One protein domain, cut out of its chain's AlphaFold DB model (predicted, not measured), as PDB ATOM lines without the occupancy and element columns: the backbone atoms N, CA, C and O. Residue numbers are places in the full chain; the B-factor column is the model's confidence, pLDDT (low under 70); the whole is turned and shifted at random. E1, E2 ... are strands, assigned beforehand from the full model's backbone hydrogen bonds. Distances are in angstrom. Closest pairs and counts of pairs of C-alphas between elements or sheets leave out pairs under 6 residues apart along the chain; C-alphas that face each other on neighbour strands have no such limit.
ATOM      1  N   TRP A 500     328.372 131.042 357.275       73.31
ATOM      2  CA  TRP A 500     329.277 130.890 356.137       73.31
ATOM      3  C   TRP A 500     328.651 130.104 354.983       73.31
ATOM      4  O   TRP A 500     327.895 129.150 355.167       73.31
ATOM      5  N   LEU A 501     329.035 130.490 353.765       74.38
ATOM      6  CA  LEU A 501     328.639 129.852 352.516       74.38
ATOM      7  C   LEU A 501     329.882 129.702 351.631       74.38
ATOM      8  O   LEU A 501     330.589 130.671 351.368       74.38
ATOM      9  N   ILE A 502     330.159 128.474 351.191       71.81
ATOM     10  CA  ILE A 502     331.301 128.119 350.344       71.81
ATOM     11  C   ILE A 502     330.761 127.555 349.032       71.81
ATOM     12  O   ILE A 502     330.175 126.471 349.004       71.81
ATOM     13  N   LEU A 503     330.983 128.294 347.947       72.38
ATOM     14  CA  LEU A 503     330.743 127.832 346.583       72.38
ATOM     15  C   LEU A 503     331.773 126.753 346.208       72.38
ATOM     16  O   LEU A 503     332.971 126.928 346.439       72.38
ATOM     17  N   ASP A 504     331.315 125.649 345.620       71.31
ATOM     18  CA  ASP A 504     332.182 124.674 344.954       71.31
ATOM     19  C   ASP A 504     332.511 125.139 343.517       71.31
ATOM     20  O   ASP A 504     332.213 126.263 343.110       71.31
ATOM     21  N   GLN A 505     333.139 124.270 342.717       74.44
ATOM     22  CA  GLN A 505     333.340 124.534 341.291       74.44
ATOM     23  C   GLN A 505     331.987 124.630 340.552       74.44
ATOM     24  O   GLN A 505     331.112 123.799 340.807       74.44
ATOM     25  N   PRO A 506     331.811 125.623 339.657       70.06
ATOM     26  CA  PRO A 506     330.572 125.821 338.915       70.06
ATOM     27  C   PRO A 506     330.477 124.888 337.702       70.06
ATOM     28  O   PRO A 506     331.403 124.817 336.891       70.06
ATOM     29  N   ASP A 507     329.326 124.243 337.541       68.62
ATOM     30  CA  ASP A 507     328.971 123.463 336.360       68.62
ATOM     31  C   ASP A 507     328.164 124.320 335.368       68.62
ATOM     32  O   ASP A 507     327.394 125.214 335.733       68.62
ATOM     33  N   LEU A 508     328.376 124.084 334.072       64.62
ATOM     34  CA  LEU A 508     327.906 124.967 333.003       64.62
ATOM     35  C   LEU A 508     326.655 124.373 332.343       64.62
ATOM     36  O   LEU A 508     326.749 123.428 331.558       64.62
ATOM     37  N   ILE A 509     325.480 124.915 332.676       60.88
ATOM     38  CA  ILE A 509     324.186 124.300 332.348       60.88
ATOM     39  C   ILE A 509     323.400 125.144 331.342       60.88
ATOM     40  O   ILE A 509     323.253 126.360 331.471       60.88
ATOM     41  N   LYS A 510     322.850 124.466 330.329       57.09
ATOM     42  CA  LYS A 510     321.820 125.018 329.445       57.09
ATOM     43  C   LYS A 510     320.444 124.628 329.974       57.09
ATOM     44  O   LYS A 510     320.060 123.467 329.876       57.09
ATOM     45  N   LYS A 511     319.710 125.608 330.499       50.75
ATOM     46  CA  LYS A 511     318.277 125.496 330.786       50.75
ATOM     47  C   LYS A 511     317.525 125.449 329.447       50.75
ATOM     48  O   LYS A 511     317.730 126.331 328.613       50.75
ATOM     49  N   GLU A 512     316.686 124.440 329.214       48.84
ATOM     50  CA  GLU A 512     315.702 124.513 328.125       48.84
ATOM     51  C   GLU A 512     314.573 125.444 328.574       48.84
ATOM     52  O   GLU A 512     313.898 125.187 329.571       48.84
ATOM     53  N   GLY A 522     323.647 130.180 332.212       68.12
ATOM     54  CA  GLY A 522     324.316 130.582 333.445       68.12
ATOM     55  C   GLY A 522     325.231 129.506 334.020       68.12
ATOM     56  O   GLY A 522     325.466 128.459 333.409       68.12
ATOM     57  N   LEU A 523     325.744 129.790 335.211       67.88
ATOM     58  CA  LEU A 523     326.565 128.890 336.011       67.88
ATOM     59  C   LEU A 523     325.696 128.298 337.123       67.88
ATOM     60  O   LEU A 523     325.134 129.045 337.924       67.88
ATOM     61  N   GLN A 524     325.608 126.969 337.186       72.25
ATOM     62  CA  GLN A 524     325.039 126.275 338.337       72.25
ATOM     63  C   GLN A 524     326.171 125.955 339.308       72.25
ATOM     64  O   GLN A 524     327.080 125.179 339.016       72.25
ATOM     65  N   VAL A 525     326.137 126.597 340.466       75.38
ATOM     66  CA  VAL A 525     327.179 126.522 341.480       75.38
ATOM     67  C   VAL A 525     326.653 125.693 342.640       75.38
ATOM     68  O   VAL A 525     325.867 126.174 343.456       75.38
ATOM     69  N   GLY A 526     327.078 124.432 342.717       73.31
ATOM     70  CA  GLY A 526     326.881 123.644 343.931       73.31
ATOM     71  C   GLY A 526     327.597 124.324 345.100       73.31
ATOM     72  O   GLY A 526     328.695 124.850 344.926       73.31
ATOM     73  N   PHE A 527     327.003 124.341 346.287       75.31
ATOM     74  CA  PHE A 527     327.568 125.034 347.439       75.31
ATOM     75  C   PHE A 527     327.257 124.338 348.764       75.31
ATOM     76  O   PHE A 527     326.349 123.513 348.890       75.31
ATOM     77  N   LYS A 528     328.063 124.681 349.768       74.94
ATOM     78  CA  LYS A 528     327.954 124.213 351.150       74.94
ATOM     79  C   LYS A 528     327.694 125.411 352.050       74.94
ATOM     80  O   LYS A 528     328.301 126.460 351.849       74.94
ATOM     81  N   MET A 529     326.846 125.248 353.056       79.31
ATOM     82  CA  MET A 529     326.630 126.261 354.087       79.31
ATOM     83  C   MET A 529     326.826 125.678 355.484       79.31
ATOM     84  O   MET A 529     326.651 124.475 355.707       79.31
ATOM     85  N   GLY A 530     327.145 126.554 356.425       78.00
ATOM     86  CA  GLY A 530     327.142 126.247 357.842       78.00
ATOM     87  C   GLY A 530     326.951 127.499 358.680       78.00
ATOM     88  O   GLY A 530     327.114 128.625 358.215       78.00
ATOM     89  N   VAL A 531     326.553 127.278 359.925       80.62
ATOM     90  CA  VAL A 531     326.114 128.312 360.854       80.62
ATOM     91  C   VAL A 531     326.709 127.992 362.218       80.62
ATOM     92  O   VAL A 531     326.608 126.854 362.673       80.62
ATOM     93  N   ARG A 532     327.346 128.957 362.879       81.06
ATOM     94  CA  ARG A 532     327.716 128.833 364.288       81.06
ATOM     95  C   ARG A 532     326.572 129.384 365.126       81.06
ATOM     96  O   ARG A 532     326.246 130.553 364.997       81.06
ATOM     97  N   LEU A 533     325.960 128.545 365.951       80.62
ATOM     98  CA  LEU A 533     324.903 128.928 366.889       80.62
ATOM     99  C   LEU A 533     325.168 128.215 368.210       80.62
ATOM    100  O   LEU A 533     325.542 127.039 368.203       80.62
ATOM    101  N   PHE A 534     324.965 128.912 369.330       78.44
ATOM    102  CA  PHE A 534     325.121 128.357 370.679       78.44
ATOM    103  C   PHE A 534     326.446 127.580 370.835       78.44
ATOM    104  O   PHE A 534     326.471 126.399 371.196       78.44
ATOM    105  N   ASP A 535     327.550 128.236 370.458       79.69
ATOM    106  CA  ASP A 535     328.933 127.739 370.565       79.69
ATOM    107  C   ASP A 535     329.260 126.471 369.742       79.69
ATOM    108  O   ASP A 535     330.342 125.891 369.865       79.69
ATOM    109  N   ARG A 536     328.365 126.045 368.840       77.75
ATOM    110  CA  ARG A 536     328.570 124.905 367.931       77.75
ATOM    111  C   ARG A 536     328.497 125.340 366.476       77.75
ATOM    112  O   ARG A 536     327.627 126.107 366.089       77.75
ATOM    113  N   GLU A 537     329.400 124.815 365.649       81.44
ATOM    114  CA  GLU A 537     329.341 124.991 364.196       81.44
ATOM    115  C   GLU A 537     328.540 123.851 363.554       81.44
ATOM    116  O   GLU A 537     328.972 122.697 363.527       81.44
ATOM    117  N   ILE A 538     327.367 124.205 363.043       78.56
ATOM    118  CA  ILE A 538     326.365 123.350 362.412       78.56
ATOM    119  C   ILE A 538     326.549 123.456 360.888       78.56
ATOM    120  O   ILE A 538     326.881 124.526 360.380       78.56
ATOM    121  N   LYS A 539     326.373 122.371 360.128       79.12
ATOM    122  CA  LYS A 539     326.592 122.355 358.666       79.12
ATOM    123  C   LYS A 539     325.419 121.670 357.977       79.12
ATOM    124  O   LYS A 539     324.974 120.644 358.475       79.12
ATOM    125  N   ALA A 540     324.953 122.201 356.847       73.19
ATOM    126  CA  ALA A 540     323.871 121.571 356.089       73.19
ATOM    127  C   ALA A 540     324.287 120.179 355.581       73.19
ATOM    128  O   ALA A 540     325.408 120.000 355.098       73.19
ATOM    129  N   ALA A 541     323.373 119.209 355.671       57.94
ATOM    130  CA  ALA A 541     323.623 117.832 355.239       57.94
ATOM    131  C   ALA A 541     323.739 117.686 353.709       57.94
ATOM    132  O   ALA A 541     324.459 116.812 353.225       57.94
ATOM    133  N   GLU A 542     323.057 118.548 352.948       63.19
ATOM    134  CA  GLU A 542     322.954 118.456 351.489       63.19
ATOM    135  C   GLU A 542     323.722 119.561 350.747       63.19
ATOM    136  O   GLU A 542     323.892 120.692 351.217       63.19
ATOM    137  N   ARG A 543     324.186 119.226 349.536       62.88
ATOM    138  CA  ARG A 543     324.853 120.157 348.620       62.88
ATOM    139  C   ARG A 543     323.783 120.961 347.888       62.88
ATOM    140  O   ARG A 543     323.112 120.434 347.008       62.88
ATOM    141  N   ASN A 544     323.629 122.221 348.275       70.69
ATOM    142  CA  ASN A 544     322.638 123.128 347.703       70.69
ATOM    143  C   ASN A 544     323.134 123.664 346.348       70.69
ATOM    144  O   ASN A 544     324.334 123.619 346.076       70.69
ATOM    145  N   GLU A 545     322.247 124.189 345.500       69.44
ATOM    146  CA  GLU A 545     322.608 124.681 344.162       69.44
ATOM    147  C   GLU A 545     322.166 126.137 343.960       69.44
ATOM    148  O   GLU A 545     321.029 126.502 344.248       69.44
ATOM    149  N   LEU A 546     323.080 126.978 343.470       72.38
ATOM    150  CA  LEU A 546     322.843 128.387 343.150       72.38
ATOM    151  C   LEU A 546     322.982 128.603 341.642       72.38
ATOM    152  O   LEU A 546     324.029 128.301 341.075       72.38
ATOM    153  N   PHE A 547     321.969 129.181 340.998       69.56
ATOM    154  CA  PHE A 547     322.078 129.641 339.613       69.56
ATOM    155  C   PHE A 547     322.525 131.109 339.565       69.56
ATOM    156  O   PHE A 547     321.923 131.967 340.216       69.56
ATOM    157  N   ILE A 548     323.563 131.391 338.777       71.00
ATOM    158  CA  ILE A 548     324.071 132.741 338.492       71.00
ATOM    159  C   ILE A 548     323.954 132.980 336.984       71.00
ATOM    160  O   ILE A 548     324.446 132.168 336.195       71.00
ATOM    161  N   ASP A 549     323.314 134.075 336.570       68.56
ATOM    162  CA  ASP A 549     323.175 134.410 335.148       68.56
ATOM    163  C   ASP A 549     324.474 134.983 334.539       68.56
ATOM    164  O   ASP A 549     325.423 135.341 335.242       68.56
ATOM    165  N   TRP A 550     324.539 135.090 333.207       64.06
ATOM    166  CA  TRP A 550     325.701 135.683 332.522       64.06
ATOM    167  C   TRP A 550     325.903 137.190 332.771       64.06
ATOM    168  O   TRP A 550     326.945 137.724 332.393       64.06
ATOM    169  N   GLY A 551     324.939 137.882 333.385       59.12
ATOM    170  CA  GLY A 551     325.085 139.256 333.871       59.12
ATOM    171  C   GLY A 551     325.720 139.346 335.265       59.12
ATOM    172  O   GLY A 551     326.099 140.438 335.680       59.12
ATOM    173  N   GLY A 552     325.866 138.217 335.967       58.94
ATOM    174  CA  GLY A 552     326.324 138.147 337.355       58.94
ATOM    175  C   GLY A 552     325.203 138.289 338.388       58.94
ATOM    176  O   GLY A 552     325.490 138.265 339.586       58.94
ATOM    177  N   ASN A 553     323.940 138.405 337.963       60.75
ATOM    178  CA  ASN A 553     322.820 138.429 338.895       60.75
ATOM    179  C   ASN A 553     322.600 137.024 339.461       60.75
ATOM    180  O   ASN A 553     322.628 136.020 338.743       60.75
ATOM    181  N   PHE A 554     322.295 136.964 340.753       69.12
ATOM    182  CA  PHE A 554     321.799 135.760 341.398       69.12
ATOM    183  C   PHE A 554     320.754 136.121 342.452       69.12
ATOM    184  O   PHE A 554     320.794 137.196 343.060       69.12
ATOM    185  N   LEU A 555     319.819 135.200 342.668       61.19
ATOM    186  CA  LEU A 555     318.859 135.240 343.762       61.19
ATOM    187  C   LEU A 555     318.910 133.880 344.449       61.19
ATOM    188  O   LEU A 555     318.386 132.901 343.923       61.19
ATOM    189  N   LEU A 556     319.533 133.828 345.623       66.12
ATOM    190  CA  LEU A 556     319.384 132.676 346.499       66.12
ATOM    191  C   LEU A 556     318.156 132.928 347.369       66.12
ATOM    192  O   LEU A 556     318.164 133.856 348.178       66.12
ATOM    193  N   SER A 557     317.109 132.131 347.172       57.19
ATOM    194  CA  SER A 557     315.914 132.112 348.015       57.19
ATOM    195  C   SER A 557     315.666 130.665 348.415       57.19
ATOM    196  O   SER A 557     315.249 129.866 347.581       57.19
ATOM    197  N   LEU A 558     315.990 130.321 349.659       65.75
ATOM    198  CA  LEU A 558     315.794 128.983 350.214       65.75
ATOM    199  C   LEU A 558     314.972 129.072 351.498       65.75
ATOM    200  O   LEU A 558     315.130 130.005 352.287       65.75
ATOM    201  N   GLU A 559     314.106 128.086 351.688       56.66
ATOM    202  CA  GLU A 559     313.184 127.970 352.815       56.66
ATOM    203  C   GLU A 559     313.275 126.533 353.351       56.66
ATOM    204  O   GLU A 559     313.452 125.587 352.582       56.66
ATOM    205  N   ASN A 560     313.178 126.377 354.671       60.56
ATOM    206  CA  ASN A 560     313.161 125.100 355.400       60.56
ATOM    207  C   ASN A 560     314.368 124.160 355.169       60.56
ATOM    208  O   ASN A 560     314.215 122.941 355.077       60.56
ATOM    209  N   ILE A 561     315.594 124.699 355.140       67.31
ATOM    210  CA  ILE A 561     316.815 123.871 355.103       67.31
ATOM    211  C   ILE A 561     317.074 123.278 356.492       67.31
ATOM    212  O   ILE A 561     317.530 123.989 357.388       67.31
ATOM    213  N   THR A 562     316.853 121.977 356.678       68.88
ATOM    214  CA  THR A 562     317.277 121.283 357.908       68.88
ATOM    215  C   THR A 562     318.806 121.200 357.959       68.88
ATOM    216  O   THR A 562     319.438 120.678 357.039       68.88
ATOM    217  N   LEU A 563     319.416 121.717 359.029       68.69
ATOM    218  CA  LEU A 563     320.868 121.690 359.211       68.69
ATOM    219  C   LEU A 563     321.321 120.426 359.948       68.69
ATOM    220  O   LEU A 563     322.199 119.720 359.459       68.69
ATOM    221  N   VAL A 564     320.724 120.136 361.107       68.94
ATOM    222  CA  VAL A 564     321.018 118.961 361.947       68.94
ATOM    223  C   VAL A 564     319.746 118.496 362.656       68.94
ATOM    224  O   VAL A 564     318.916 119.322 363.037       68.94
ATOM    225  N   GLU A 565     319.649 117.184 362.882       60.19
ATOM    226  CA  GLU A 565     318.699 116.572 363.812       60.19
ATOM    227  C   GLU A 565     319.421 116.002 365.051       60.19
ATOM    228  O   GLU A 565     320.489 115.403 364.920       60.19
ATOM    229  N   ASN A 566     318.814 116.154 366.233       64.94
ATOM    230  CA  ASN A 566     319.236 115.631 367.543       64.94
ATOM    231  C   ASN A 566     320.676 116.000 367.971       64.94
ATOM    232  O   ASN A 566     321.595 115.180 367.899       64.94
ATOM    233  N   LEU A 567     320.873 117.225 368.481       72.62
ATOM    234  CA  LEU A 567     322.189 117.727 368.913       72.62
ATOM    235  C   LEU A 567     322.145 118.496 370.247       72.62
ATOM    236  O   LEU A 567     321.202 119.230 370.531       72.62
ATOM    237  N   ALA A 568     323.220 118.365 371.033       67.44
ATOM    238  CA  ALA A 568     323.476 119.170 372.226       67.44
ATOM    239  C   ALA A 568     324.253 120.460 371.876       67.44
ATOM    240  O   ALA A 568     325.453 120.431 371.568       67.44
ATOM    241  N   LEU A 569     323.570 121.599 371.947       68.12
ATOM    242  CA  LEU A 569     324.094 122.948 371.721       68.12
ATOM    243  C   LEU A 569     324.505 123.608 373.051       68.12
ATOM    244  O   LEU A 569     323.913 123.337 374.095       68.12
ATOM    245  N   ALA A 570     325.585 124.401 373.042       62.84
ATOM    246  CA  ALA A 570     326.282 124.946 374.226       62.84
ATOM    247  C   ALA A 570     326.592 123.940 375.372       62.84
ATOM    248  O   ALA A 570     326.997 124.336 376.463       62.84
ATOM    249  N   GLU A 571     326.424 122.632 375.125       65.94
ATOM    250  CA  GLU A 571     326.425 121.544 376.127       65.94
ATOM    251  C   GLU A 571     325.331 121.650 377.207       65.94
ATOM    252  O   GLU A 571     325.424 120.976 378.231       65.94
ATOM    253  N   ILE A 572     324.293 122.463 376.974       63.91
ATOM    254  CA  ILE A 572     323.164 122.663 377.903       63.91
ATOM    255  C   ILE A 572     321.783 122.617 377.236       63.91
ATOM    256  O   ILE A 572     320.813 122.277 377.910       63.91
ATOM    257  N   PHE A 573     321.686 122.906 375.935       75.38
ATOM    258  CA  PHE A 573     320.446 122.823 375.164       75.38
ATOM    259  C   PHE A 573     320.426 121.521 374.360       75.38
ATOM    260  O   PHE A 573     321.246 121.342 373.461       75.38
ATOM    261  N   ASN A 574     319.493 120.618 374.644       79.62
ATOM    262  CA  ASN A 574     319.181 119.510 373.741       79.62
ATOM    263  C   ASN A 574     318.144 119.996 372.729       79.62
ATOM    264  O   ASN A 574     317.151 120.591 373.131       79.62
ATOM    265  N   VAL A 575     318.371 119.766 371.437       81.56
ATOM    266  CA  VAL A 575     317.512 120.268 370.353       81.56
ATOM    267  C   VAL A 575     317.218 119.142 369.368       81.56
ATOM    268  O   VAL A 575     318.154 118.458 368.936       81.56
ATOM    269  N   GLN A 576     315.951 118.959 368.975       80.69
ATOM    270  CA  GLN A 576     315.605 117.960 367.957       80.69
ATOM    271  C   GLN A 576     315.929 118.421 366.540       80.69
ATOM    272  O   GLN A 576     316.444 117.606 365.780       80.69
ATOM    273  N   ARG A 577     315.692 119.689 366.176       81.56
ATOM    274  CA  ARG A 577     316.038 120.206 364.841       81.56
ATOM    275  C   ARG A 577     316.499 121.661 364.872       81.56
ATOM    276  O   ARG A 577     315.968 122.475 365.618       81.56
ATOM    277  N   VAL A 578     317.460 121.992 364.010       81.88
ATOM    278  CA  VAL A 578     317.768 123.384 363.638       81.88
ATOM    279  C   VAL A 578     317.573 123.546 362.135       81.88
ATOM    280  O   VAL A 578     318.189 122.817 361.352       81.88
ATOM    281  N   SER A 579     316.753 124.517 361.744       81.69
ATOM    282  CA  SER A 579     316.356 124.781 360.358       81.69
ATOM    283  C   SER A 579     316.638 126.228 359.954       81.69
ATOM    284  O   SER A 579     316.451 127.155 360.738       81.69
ATOM    285  N   VAL A 580     317.040 126.447 358.700       81.62
ATOM    286  CA  VAL A 580     317.020 127.776 358.066       81.62
ATOM    287  C   VAL A 580     315.675 127.934 357.369       81.62
ATOM    288  O   VAL A 580     315.498 127.488 356.235       81.62
ATOM    289  N   ILE A 581     314.711 128.543 358.060       78.44
ATOM    290  CA  ILE A 581     313.352 128.774 357.542       78.44
ATOM    291  C   ILE A 581     313.312 129.827 356.436       78.44
ATOM    292  O   ILE A 581     312.409 129.817 355.606       78.44
ATOM    293  N   LYS A 582     314.301 130.727 356.393       74.00
ATOM    294  CA  LYS A 582     314.358 131.813 355.413       74.00
ATOM    295  C   LYS A 582     315.803 132.177 355.112       74.00
ATOM    296  O   LYS A 582     316.528 132.593 356.006       74.00
ATOM    297  N   LEU A 583     316.218 132.097 353.855       76.38
ATOM    298  CA  LEU A 583     317.512 132.590 353.392       76.38
ATOM    299  C   LEU A 583     317.310 133.373 352.101       76.38
ATOM    300  O   LEU A 583     316.971 132.781 351.079       76.38
ATOM    301  N   ARG A 584     317.543 134.690 352.133       70.56
ATOM    302  CA  ARG A 584     317.494 135.545 350.942       70.56
ATOM    303  C   ARG A 584     318.816 136.276 350.745       70.56
ATOM    304  O   ARG A 584     319.144 137.162 351.529       70.56
ATOM    305  N   ALA A 585     319.529 135.965 349.666       72.25
ATOM    306  CA  ALA A 585     320.721 136.694 349.233       72.25
ATOM    307  C   ALA A 585     320.601 137.150 347.772       72.25
ATOM    308  O   ALA A 585     320.016 136.462 346.933       72.25
ATOM    309  N   THR A 586     321.171 138.316 347.486       69.62
ATOM    310  CA  THR A 586     321.231 138.954 346.164       69.62
ATOM    311  C   THR A 586     322.660 139.435 345.891       69.62
ATOM    312  O   THR A 586     323.542 139.319 346.743       69.62
ATOM    313  N   GLN A 587     322.886 140.056 344.731       61.84
ATOM    314  CA  GLN A 587     324.131 140.773 344.419       61.84
ATOM    315  C   GLN A 587     324.495 141.901 345.411       61.84
ATOM    316  O   GLN A 587     325.647 142.321 345.457       61.84
ATOM    317  N   GLU A 588     323.543 142.369 346.225       61.06
ATOM    318  CA  GLU A 588     323.755 143.366 347.291       61.06
ATOM    319  C   GLU A 588     324.118 142.710 348.643       61.06
ATOM    320  O   GLU A 588     324.229 143.386 349.663       61.06
ATOM    321  N   GLY A 589     324.301 141.385 348.661       66.19
ATOM    322  CA  GLY A 589     324.615 140.584 349.842       66.19
ATOM    323  C   GLY A 589     323.402 139.844 350.416       66.19
ATOM    324  O   GLY A 589     322.359 139.702 349.771       66.19
ATOM    325  N   LEU A 590     323.542 139.345 351.645       70.44
ATOM    326  CA  LEU A 590     322.447 138.737 352.396       70.44
ATOM    327  C   LEU A 590     321.427 139.810 352.800       70.44
ATOM    328  O   LEU A 590     321.768 140.772 353.482       70.44
ATOM    329  N   GLN A 591     320.177 139.604 352.396       68.19
ATOM    330  CA  GLN A 591     319.057 140.517 352.629       68.19
ATOM    331  C   GLN A 591     318.204 140.093 353.831       68.19
ATOM    332  O   GLN A 591     317.598 140.936 354.482       68.19
ATOM    333  N   ALA A 592     318.142 138.789 354.118       70.38
ATOM    334  CA  ALA A 592     317.547 138.239 355.333       70.38
ATOM    335  C   ALA A 592     318.054 136.812 355.582       70.38
ATOM    336  O   ALA A 592     318.191 136.031 354.634       70.38
ATOM    337  N   ILE A 593     318.235 136.449 356.853       77.06
ATOM    338  CA  ILE A 593     318.298 135.052 357.289       77.06
ATOM    339  C   ILE A 593     317.410 134.853 358.520       77.06
ATOM    340  O   ILE A 593     317.371 135.701 359.412       77.06
ATOM    341  N   GLY A 594     316.657 133.758 358.517       80.75
ATOM    342  CA  GLY A 594     315.760 133.335 359.579       80.75
ATOM    343  C   GLY A 594     316.015 131.878 359.944       80.75
ATOM    344  O   GLY A 594     316.141 131.027 359.057       80.75
ATOM    345  N   PHE A 595     316.079 131.607 361.242       85.38
ATOM    346  CA  PHE A 595     316.305 130.292 361.828       85.38
ATOM    347  C   PHE A 595     315.100 129.852 362.653       85.38
ATOM    348  O   PHE A 595     314.413 130.685 363.240       85.38
ATOM    349  N   GLU A 596     314.911 128.542 362.740       84.81
ATOM    350  CA  GLU A 596     313.990 127.888 363.663       84.81
ATOM    351  C   GLU A 596     314.719 126.761 364.400       84.81
ATOM    352  O   GLU A 596     315.578 126.077 363.834       84.81
ATOM    353  N   VAL A 597     314.402 126.611 365.681       86.06
ATOM    354  CA  VAL A 597     314.995 125.647 366.608       86.06
ATOM    355  C   VAL A 597     313.835 124.901 367.263       86.06
ATOM    356  O   VAL A 597     313.123 125.476 368.082       86.06
ATOM    357  N   GLU A 598     313.626 123.648 366.860       84.38
ATOM    358  CA  GLU A 598     312.479 122.826 367.265       84.38
ATOM    359  C   GLU A 598     312.827 121.917 368.453       84.38
ATOM    360  O   GLU A 598     313.910 121.315 368.497       84.38
ATOM    361  N   ASP A 599     311.880 121.797 369.387       83.06
ATOM    362  CA  ASP A 599     311.973 121.030 370.636       83.06
ATOM    363  C   ASP A 599     313.306 121.252 371.377       83.06
ATOM    364  O   ASP A 599     314.101 120.328 371.590       83.06
ATOM    365  N   LEU A 600     313.557 122.507 371.766       83.94
ATOM    366  CA  LEU A 600     314.690 122.889 372.607       83.94
ATOM    367  C   LEU A 600     314.365 122.614 374.083       83.94
ATOM    368  O   LEU A 600     313.412 123.159 374.632       83.94
ATOM    369  N   ILE A 601     315.177 121.783 374.737       78.56
ATOM    370  CA  ILE A 601     314.986 121.310 376.114       78.56
ATOM    371  C   ILE A 601     316.268 121.538 376.918       78.56
ATOM    372  O   ILE A 601     317.353 121.120 376.501       78.56
ATOM    373  N   PHE A 602     316.159 122.171 378.088       74.00
ATOM    374  CA  PHE A 602     317.309 122.495 378.936       74.00
ATOM    375  C   PHE A 602     316.968 122.559 380.431       74.00
ATOM    376  O   PHE A 602     315.803 122.539 380.830       74.00
ATOM    377  N   GLY A 603     318.012 122.551 381.269       66.06
ATOM    378  CA  GLY A 603     317.883 122.542 382.729       66.06
ATOM    379  C   GLY A 603     317.195 121.284 383.271       66.06
ATOM    380  O   GLY A 603     316.206 121.397 383.979       66.06
ATOM    381  N   ASP A 604     317.667 120.080 382.927       67.69
ATOM    382  CA  ASP A 604     317.081 118.811 383.411       67.69
ATOM    383  C   ASP A 604     315.571 118.635 383.086       67.69
ATOM    384  O   ASP A 604     314.823 118.006 383.835       67.69
ATOM    385  N   ASN A 605     315.146 119.152 381.924       69.44
ATOM    386  CA  ASN A 605     313.762 119.242 381.424       69.44
ATOM    387  C   ASN A 605     312.867 120.284 382.130       69.44
ATOM    388  O   ASN A 605     311.654 120.267 381.913       69.44
ATOM    389  N   VAL A 606     313.436 121.193 382.933       69.62
ATOM    390  CA  VAL A 606     312.691 122.300 383.560       69.62
ATOM    391  C   VAL A 606     312.175 123.297 382.527       69.62
ATOM    392  O   VAL A 606     311.047 123.754 382.669       69.62
ATOM    393  N   VAL A 607     312.944 123.598 381.473       76.94
ATOM    394  CA  VAL A 607     312.474 124.433 380.355       76.94
ATOM    395  C   VAL A 607     312.372 123.615 379.074       76.94
ATOM    396  O   VAL A 607     313.306 122.891 378.710       76.94
ATOM    397  N   LYS A 608     311.263 123.801 378.354       84.06
ATOM    398  CA  LYS A 608     311.084 123.373 376.963       84.06
ATOM    399  C   LYS A 608     310.583 124.540 376.118       84.06
ATOM    400  O   LYS A 608     309.780 125.334 376.595       84.06
ATOM    401  N   ALA A 609     311.001 124.616 374.863       86.00
ATOM    402  CA  ALA A 609     310.419 125.498 373.859       86.00
ATOM    403  C   ALA A 609     310.199 124.694 372.573       86.00
ATOM    404  O   ALA A 609     311.151 124.162 371.999       86.00
ATOM    405  N   ASN A 610     308.940 124.583 372.148       84.75
ATOM    406  CA  ASN A 610     308.543 123.720 371.028       84.75
ATOM    407  C   ASN A 610     309.058 124.281 369.687       84.75
ATOM    408  O   ASN A 610     309.502 123.529 368.823       84.75
ATOM    409  N   SER A 611     309.074 125.612 369.551       84.88
ATOM    410  CA  SER A 611     309.831 126.335 368.525       84.88
ATOM    411  C   SER A 611     310.383 127.642 369.099       84.88
ATOM    412  O   SER A 611     309.671 128.387 369.776       84.88
ATOM    413  N   LEU A 612     311.653 127.929 368.804       86.56
ATOM    414  CA  LEU A 612     312.237 129.266 368.903       86.56
ATOM    415  C   LEU A 612     312.649 129.736 367.509       86.56
ATOM    416  O   LEU A 612     313.438 129.069 366.835       86.56
ATOM    417  N   GLN A 613     312.181 130.914 367.106       86.12
ATOM    418  CA  GLN A 613     312.543 131.530 365.834       86.12
ATOM    419  C   GLN A 613     313.471 132.726 366.050       86.12
ATOM    420  O   GLN A 613     313.355 133.456 367.033       86.12
ATOM    421  N   ALA A 614     314.390 132.948 365.115       84.19
ATOM    422  CA  ALA A 614     315.260 134.120 365.103       84.19
ATOM    423  C   ALA A 614     315.366 134.686 363.695       84.19
ATOM    424  O   ALA A 614     315.648 133.946 362.755       84.19
ATOM    425  N   TYR A 615     315.222 135.999 363.554       78.25
ATOM    426  CA  TYR A 615     315.482 136.706 362.302       78.25
ATOM    427  C   TYR A 615     316.630 137.682 362.519       78.25
ATOM    428  O   TYR A 615     316.565 138.531 363.406       78.25
ATOM    429  N   TRP A 616     317.688 137.555 361.719       76.00
ATOM    430  CA  TRP A 616     318.804 138.491 361.775       76.00
ATOM    431  C   TRP A 616     318.459 139.782 361.030       76.00
ATOM    432  O   TRP A 616     318.136 139.752 359.839       76.00
ATOM    433  N   GLU A 617     318.609 140.915 361.712       62.47
ATOM    434  CA  GLU A 617     318.582 142.250 361.115       62.47
ATOM    435  C   GLU A 617     319.874 142.996 361.473       62.47
ATOM    436  O   GLU A 617     320.309 142.988 362.628       62.47
ATOM    437  N   LYS A 618     320.475 143.696 360.497       54.34
ATOM    438  CA  LYS A 618     321.803 144.334 360.634       54.34
ATOM    439  C   LYS A 618     321.914 145.351 361.787       54.34
ATOM    440  O   LYS A 618     323.022 145.660 362.206       54.34
ATOM    441  N   SER A 619     320.795 145.858 362.306       49.28
ATOM    442  CA  SER A 619     320.729 146.801 363.434       49.28
ATOM    443  C   SER A 619     320.351 146.177 364.787       49.28
ATOM    444  O   SER A 619     320.360 146.894 365.783       49.28
ATOM    445  N   LYS A 620     320.002 144.882 364.845       55.38
ATOM    446  CA  LYS A 620     319.481 144.212 366.060       55.38
ATOM    447  C   LYS A 620     320.264 142.964 366.485       55.38
ATOM    448  O   LYS A 620     320.009 142.435 367.563       55.38
ATOM    449  N   GLY A 621     321.199 142.488 365.662       66.19
ATOM    450  CA  GLY A 621     321.920 141.238 365.910       66.19
ATOM    451  C   GLY A 621     321.049 140.009 365.636       66.19
ATOM    452  O   GLY A 621     320.167 140.041 364.774       66.19
ATOM    453  N   LEU A 622     321.319 138.909 366.346       73.50
ATOM    454  CA  LEU A 622     320.549 137.668 366.268       73.50
ATOM    455  C   LEU A 622     320.015 137.292 367.658       73.50
ATOM    456  O   LEU A 622     320.772 136.878 368.534       73.50
ATOM    457  N   ALA A 623     318.701 137.409 367.839       77.50
ATOM    458  CA  ALA A 623     317.997 136.970 369.037       77.50
ATOM    459  C   ALA A 623     316.942 135.924 368.661       77.50
ATOM    460  O   ALA A 623     316.187 136.119 367.707       77.50
ATOM    461  N   PHE A 624     316.902 134.826 369.412       84.44
ATOM    462  CA  PHE A 624     315.860 133.805 369.320       84.44
ATOM    463  C   PHE A 624     314.736 134.150 370.287       84.44
ATOM    464  O   PHE A 624     315.012 134.501 371.433       84.44
ATOM    465  N   SER A 625     313.486 134.010 369.854       84.31
ATOM    466  CA  SER A 625     312.312 134.135 370.711       84.31
ATOM    467  C   SER A 625     311.233 133.111 370.359       84.31
ATOM    468  O   SER A 625     311.167 132.604 369.239       84.31
ATOM    469  N   GLY A 626     310.394 132.787 371.339       84.44
ATOM    470  CA  GLY A 626     309.258 131.886 371.167       84.44
ATOM    471  C   GLY A 626     308.601 131.519 372.495       84.44
ATOM    472  O   GLY A 626     309.043 131.941 373.569       84.44
ATOM    473  N   GLU A 627     307.527 130.743 372.401       85.44
ATOM    474  CA  GLU A 627     306.774 130.262 373.559       85.44
ATOM    475  C   GLU A 627     307.525 129.125 374.270       85.44
ATOM    476  O   GLU A 627     308.154 128.272 373.637       85.44
ATOM    477  N   MET A 628     307.458 129.118 375.601       86.12
ATOM    478  CA  MET A 628     308.127 128.138 376.457       86.12
ATOM    479  C   MET A 628     307.196 127.560 377.521       86.12
ATOM    480  O   MET A 628     306.302 128.241 378.027       86.12
ATOM    481  N   GLU A 629     307.458 126.303 377.871       82.38
ATOM    482  CA  GLU A 629     306.948 125.617 379.055       82.38
ATOM    483  C   GLU A 629     308.030 125.643 380.144       82.38
ATOM    484  O   GLU A 629     309.162 125.206 379.909       82.38
ATOM    485  N   LEU A 630     307.675 126.098 381.346       77.94
ATOM    486  CA  LEU A 630     308.474 125.964 382.563       77.94
ATOM    487  C   LEU A 630     307.790 124.978 383.522       77.94
ATOM    488  O   LEU A 630     306.685 125.233 384.001       77.94
ATOM    489  N   GLN A 631     308.455 123.869 383.833       71.81
ATOM    490  CA  GLN A 631     308.016 122.900 384.840       71.81
ATOM    491  C   GLN A 631     308.519 123.336 386.228       71.81
ATOM    492  O   GLN A 631     309.723 123.387 386.476       71.81
ATOM    493  N   VAL A 632     307.597 123.629 387.146       66.31
ATOM    494  CA  VAL A 632     307.866 124.121 388.508       66.31
ATOM    495  C   VAL A 632     307.150 123.211 389.501       66.31
ATOM    496  O   VAL A 632     305.925 123.239 389.605       66.31
ATOM    497  N   PHE A 633     307.917 122.382 390.218       68.00
ATOM    498  CA  PHE A 633     307.371 121.232 390.952       68.00
ATOM    499  C   PHE A 633     306.447 120.411 390.017       68.00
ATOM    500  O   PHE A 633     306.824 120.137 388.873       68.00
ATOM    501  N   ASP A 634     305.238 120.059 390.453       64.44
ATOM    502  CA  ASP A 634     304.261 119.322 389.639       64.44
ATOM    503  C   ASP A 634     303.447 120.215 388.670       64.44
ATOM    504  O   ASP A 634     302.654 119.704 387.878       64.44
ATOM    505  N   HIS A 635     303.665 121.538 388.667       67.38
ATOM    506  CA  HIS A 635     302.925 122.504 387.847       67.38
ATOM    507  C   HIS A 635     303.679 122.951 386.584       67.38
ATOM    508  O   HIS A 635     304.909 122.946 386.524       67.38
ATOM    509  N   GLN A 636     302.919 123.369 385.567       74.25
ATOM    510  CA  GLN A 636     303.431 123.887 384.296       74.25
ATOM    511  C   GLN A 636     303.011 125.342 384.103       74.25
ATOM    512  O   GLN A 636     301.843 125.691 384.272       74.25
ATOM    513  N   PHE A 637     303.981 126.171 383.738       75.00
ATOM    514  CA  PHE A 637     303.822 127.592 383.465       75.00
ATOM    515  C   PHE A 637     304.180 127.865 382.005       75.00
ATOM    516  O   PHE A 637     305.121 127.275 381.477       75.00
ATOM    517  N   TYR A 638     303.445 128.770 381.363       79.00
ATOM    518  CA  TYR A 638     303.651 129.146 379.965       79.00
ATOM    519  C   TYR A 638     304.130 130.594 379.884       79.00
ATOM    520  O   TYR A 638     303.596 131.465 380.574       79.00
ATOM    521  N   GLY A 639     305.128 130.865 379.048       80.62
ATOM    522  CA  GLY A 639     305.691 132.206 378.911       80.62
ATOM    523  C   GLY A 639     306.480 132.404 377.628       80.62
ATOM    524  O   GLY A 639     306.378 131.623 376.685       80.62
ATOM    525  N   ASN A 640     307.291 133.459 377.611       81.81
ATOM    526  CA  ASN A 640     308.189 133.780 376.509       81.81
ATOM    527  C   ASN A 640     309.637 133.521 376.933       81.81
ATOM    528  O   ASN A 640     310.078 134.004 377.980       81.81
ATOM    529  N   LEU A 641     310.381 132.807 376.091       84.94
ATOM    530  CA  LEU A 641     311.833 132.679 376.182       84.94
ATOM    531  C   LEU A 641     312.478 133.596 375.142       84.94
ATOM    532  O   LEU A 641     312.036 133.643 373.993       84.94
ATOM    533  N   GLN A 642     313.550 134.286 375.528       83.94
ATOM    534  CA  GLN A 642     314.469 134.937 374.598       83.94
ATOM    535  C   GLN A 642     315.897 134.441 374.849       83.94
ATOM    536  O   GLN A 642     316.325 134.342 375.999       83.94
ATOM    537  N   LEU A 643     316.646 134.138 373.787       83.44
ATOM    538  CA  LEU A 643     318.064 133.762 373.854       83.44
ATOM    539  C   LEU A 643     318.887 134.691 372.955       83.44
ATOM    540  O   LEU A 643     318.593 134.835 371.766       83.44
ATOM    541  N   LEU A 644     319.936 135.290 373.516       79.88
ATOM    542  CA  LEU A 644     320.842 136.210 372.838       79.88
ATOM    543  C   LEU A 644     322.171 135.516 372.510       79.88
ATOM    544  O   LEU A 644     322.820 134.924 373.382       79.88
ATOM    545  N   VAL A 645     322.594 135.635 371.252       78.12
ATOM    546  CA  VAL A 645     323.923 135.223 370.786       78.12
ATOM    547  C   VAL A 645     324.693 136.425 370.237       78.12
ATOM    548  O   VAL A 645     324.093 137.399 369.783       78.12
ATOM    549  N   ASP A 646     326.021 136.368 370.296       77.00
ATOM    550  CA  ASP A 646     326.885 137.408 369.730       77.00
ATOM    551  C   ASP A 646     327.071 137.255 368.205       77.00
ATOM    552  O   ASP A 646     326.646 136.270 367.594       77.00
ATOM    553  N   ASP A 647     327.780 138.199 367.578       73.31
ATOM    554  CA  ASP A 647     328.085 138.166 366.138       73.31
ATOM    555  C   ASP A 647     328.909 136.932 365.703       73.31
ATOM    556  O   ASP A 647     328.997 136.626 364.509       73.31
ATOM    557  N   ASN A 648     329.524 136.211 366.650       73.38
ATOM    558  CA  ASN A 648     330.274 134.975 366.420       73.38
ATOM    559  C   ASN A 648     329.404 133.712 366.525       73.38
ATOM    560  O   ASN A 648     329.875 132.637 366.134       73.38
ATOM    561  N   GLY A 649     328.172 133.827 367.033       72.56
ATOM    562  CA  GLY A 649     327.279 132.708 367.325       72.56
ATOM    563  C   GLY A 649     327.535 132.036 368.680       72.56
ATOM    564  O   GLY A 649     327.115 130.892 368.880       72.56
ATOM    565  N   LYS A 650     328.246 132.703 369.595       80.31
ATOM    566  CA  LYS A 650     328.419 132.278 370.990       80.31
ATOM    567  C   LYS A 650     327.205 132.695 371.820       80.31
ATOM    568  O   LYS A 650     326.646 133.770 371.608       80.31
ATOM    569  N   PHE A 651     326.810 131.868 372.784       81.81
ATOM    570  CA  PHE A 651     325.781 132.223 373.758       81.81
ATOM    571  C   PHE A 651     326.265 133.326 374.717       81.81
ATOM    572  O   PHE A 651     327.388 133.273 375.235       81.81
ATOM    573  N   VAL A 652     325.410 134.327 374.945       75.62
ATOM    574  CA  VAL A 652     325.681 135.468 375.838       75.62
ATOM    575  C   VAL A 652     324.774 135.402 377.061       75.62
ATOM    576  O   VAL A 652     325.247 135.369 378.195       75.62
ATOM    577  N   SER A 653     323.463 135.365 376.829       75.44
ATOM    578  CA  SER A 653     322.457 135.293 377.884       75.44
ATOM    579  C   SER A 653     321.112 134.833 377.333       75.44
ATOM    580  O   SER A 653     320.885 134.786 376.123       75.44
ATOM    581  N   GLY A 654     320.188 134.509 378.230       75.75
ATOM    582  CA  GLY A 654     318.773 134.379 377.902       75.75
ATOM    583  C   GLY A 654     317.916 135.018 378.983       75.75
ATOM    584  O   GLY A 654     318.382 135.159 380.114       75.75
ATOM    585  N   SER A 655     316.682 135.377 378.644       76.19
ATOM    586  CA  SER A 655     315.671 135.877 379.577       76.19
ATOM    587  C   SER A 655     314.372 135.079 379.464       76.19
ATOM    588  O   SER A 655     313.977 134.646 378.380       76.19
ATOM    589  N   ILE A 656     313.712 134.874 380.602       75.50
ATOM    590  CA  ILE A 656     312.377 134.279 380.701       75.50
ATOM    591  C   ILE A 656     311.426 135.350 381.226       75.50
ATOM    592  O   ILE A 656     311.742 136.036 382.198       75.50
ATOM    593  N   VAL A 657     310.259 135.465 380.589       71.81
ATOM    594  CA  VAL A 657     309.144 136.289 381.067       71.81
ATOM    595  C   VAL A 657     307.877 135.439 381.071       71.81
ATOM    596  O   VAL A 657     307.333 135.107 380.014       71.81
ATOM    597  N   ILE A 658     307.405 135.099 382.269       68.69
ATOM    598  CA  ILE A 658     306.119 134.431 382.497       68.69
ATOM    599  C   ILE A 658     305.210 135.442 383.186       68.69
ATOM    600  O   ILE A 658     305.490 135.866 384.308       68.69
ATOM    601  N   GLY A 659     304.128 135.820 382.509       60.91
ATOM    602  CA  GLY A 659     303.084 136.679 383.058       60.91
ATOM    603  C   GLY A 659     301.753 135.942 383.054       60.91
ATOM    604  O   GLY A 659     301.210 135.669 381.984       60.91
ATOM    605  N   SER A 660     301.218 135.649 384.238       61.34
ATOM    606  CA  SER A 660     299.869 135.101 384.399       61.34
ATOM    607  C   SER A 660     299.036 135.934 385.374       61.34
ATOM    608  O   SER A 660     299.572 136.654 386.215       61.34
TER     609      SER A 660
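AT A GLANCE: This is residues 500 to 512 and 522 to 660 of the 1233 residues of the protein "DUF4157 domain-containing protein" of Symploca sp. SIO2E9 (UniProt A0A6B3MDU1). A long antiparallel sheet, strongly twisted and bent across its strands, makes most of a rod-shaped model; a smaller sheet, E1 to E4, is partly face to face with it in a sandwich, two sheets with crossed strands. The large sheet, E5 to E12, winds round far enough that its edge strands E6 and E12 both come near the end of E2 in the small sheet. The printed part has 152 residues, with twelve named strands, E1 to E12 along the chain, and no named helix: all strand. It is only just loose, close to compact, with a radius of gyration of the C-alphas of 18.2 A and spans of 63 by 30 by 27 A.

IN THESE COORDINATES: In the large sheet, E5 is residues 555 to 558, E6 561 to 569, E7 573 to 586 with 33.2 A from first to last C-alpha, E8 589 to 602 with 35.0 A, E9 607 to 616, E10 622 to 632 with 29.0 A, E11 635 to 645 with 29.9 A, and E12 651 to 659. C-alpha 589 is at (324.615, 140.584, 349.842) and C-alpha 659 at (303.084, 136.679, 383.058). In the small sheet, E1 is residues 500 to 509, E2 522 to 533 with 33.5 A, E3 536 to 539, and E4 544 to 549. C-alpha 500 is at (329.277, 130.890, 356.137).

HOW THE PARTS SIT: E6 to E12 form a meander, each strand the antiparallel neighbour of the one before. E7 and E8 are a hairpin at 168 degrees, with N 574 and O 601 at 2.9 A. On the other side of E7 lie E5, with N 556 and O 585 at 3.0 A, and E6, with N 569 and O 573 at 2.8 A. E7 bends by 81 degrees at residue 576, and E8 by 71 degrees at 599. Further hairpins are E8 and E9, N 595 to O 614 at 2.8 A; E9 and E10, N 608 to O 629 at 3.0 A; E10 and E11, N 630 to O 637 at 2.8 A; and E11 and E12, N 644 to O 653 at 2.8 A. In the small sheet E2 has E1 on one side, N 502 to O 528 at 2.8 A, and E3 and E4 on the other, N 531 to O 538 at 2.8 A and N 525 to O 546 at 2.8 A. Between the sheets, the closest C-alphas of E3 and E6 are those of Lys 539 and Leu 563, 5.8 A apart; those of E4 and E5 are Leu 546 and Leu 556, 6.4 A. C-alpha 533 of E2 is 7.7 A from those of Leu 569 in E6 and Phe 651 in E12. E1 and E12 are apart.

THE WHOLE: The two C-alphas farthest apart, of Glu 512 and Phe 633, are 63.5 A apart. Residues 513 to 521 are not printed; C-alphas 512 and 522 are 11.8 A apart across this cut, in the link from E1 to E2. The links that are printed whole are tight. Mean pLDDT of the printed part is 72.8; 57 residues are under 70, among them 507 to 512 and 549 to 566.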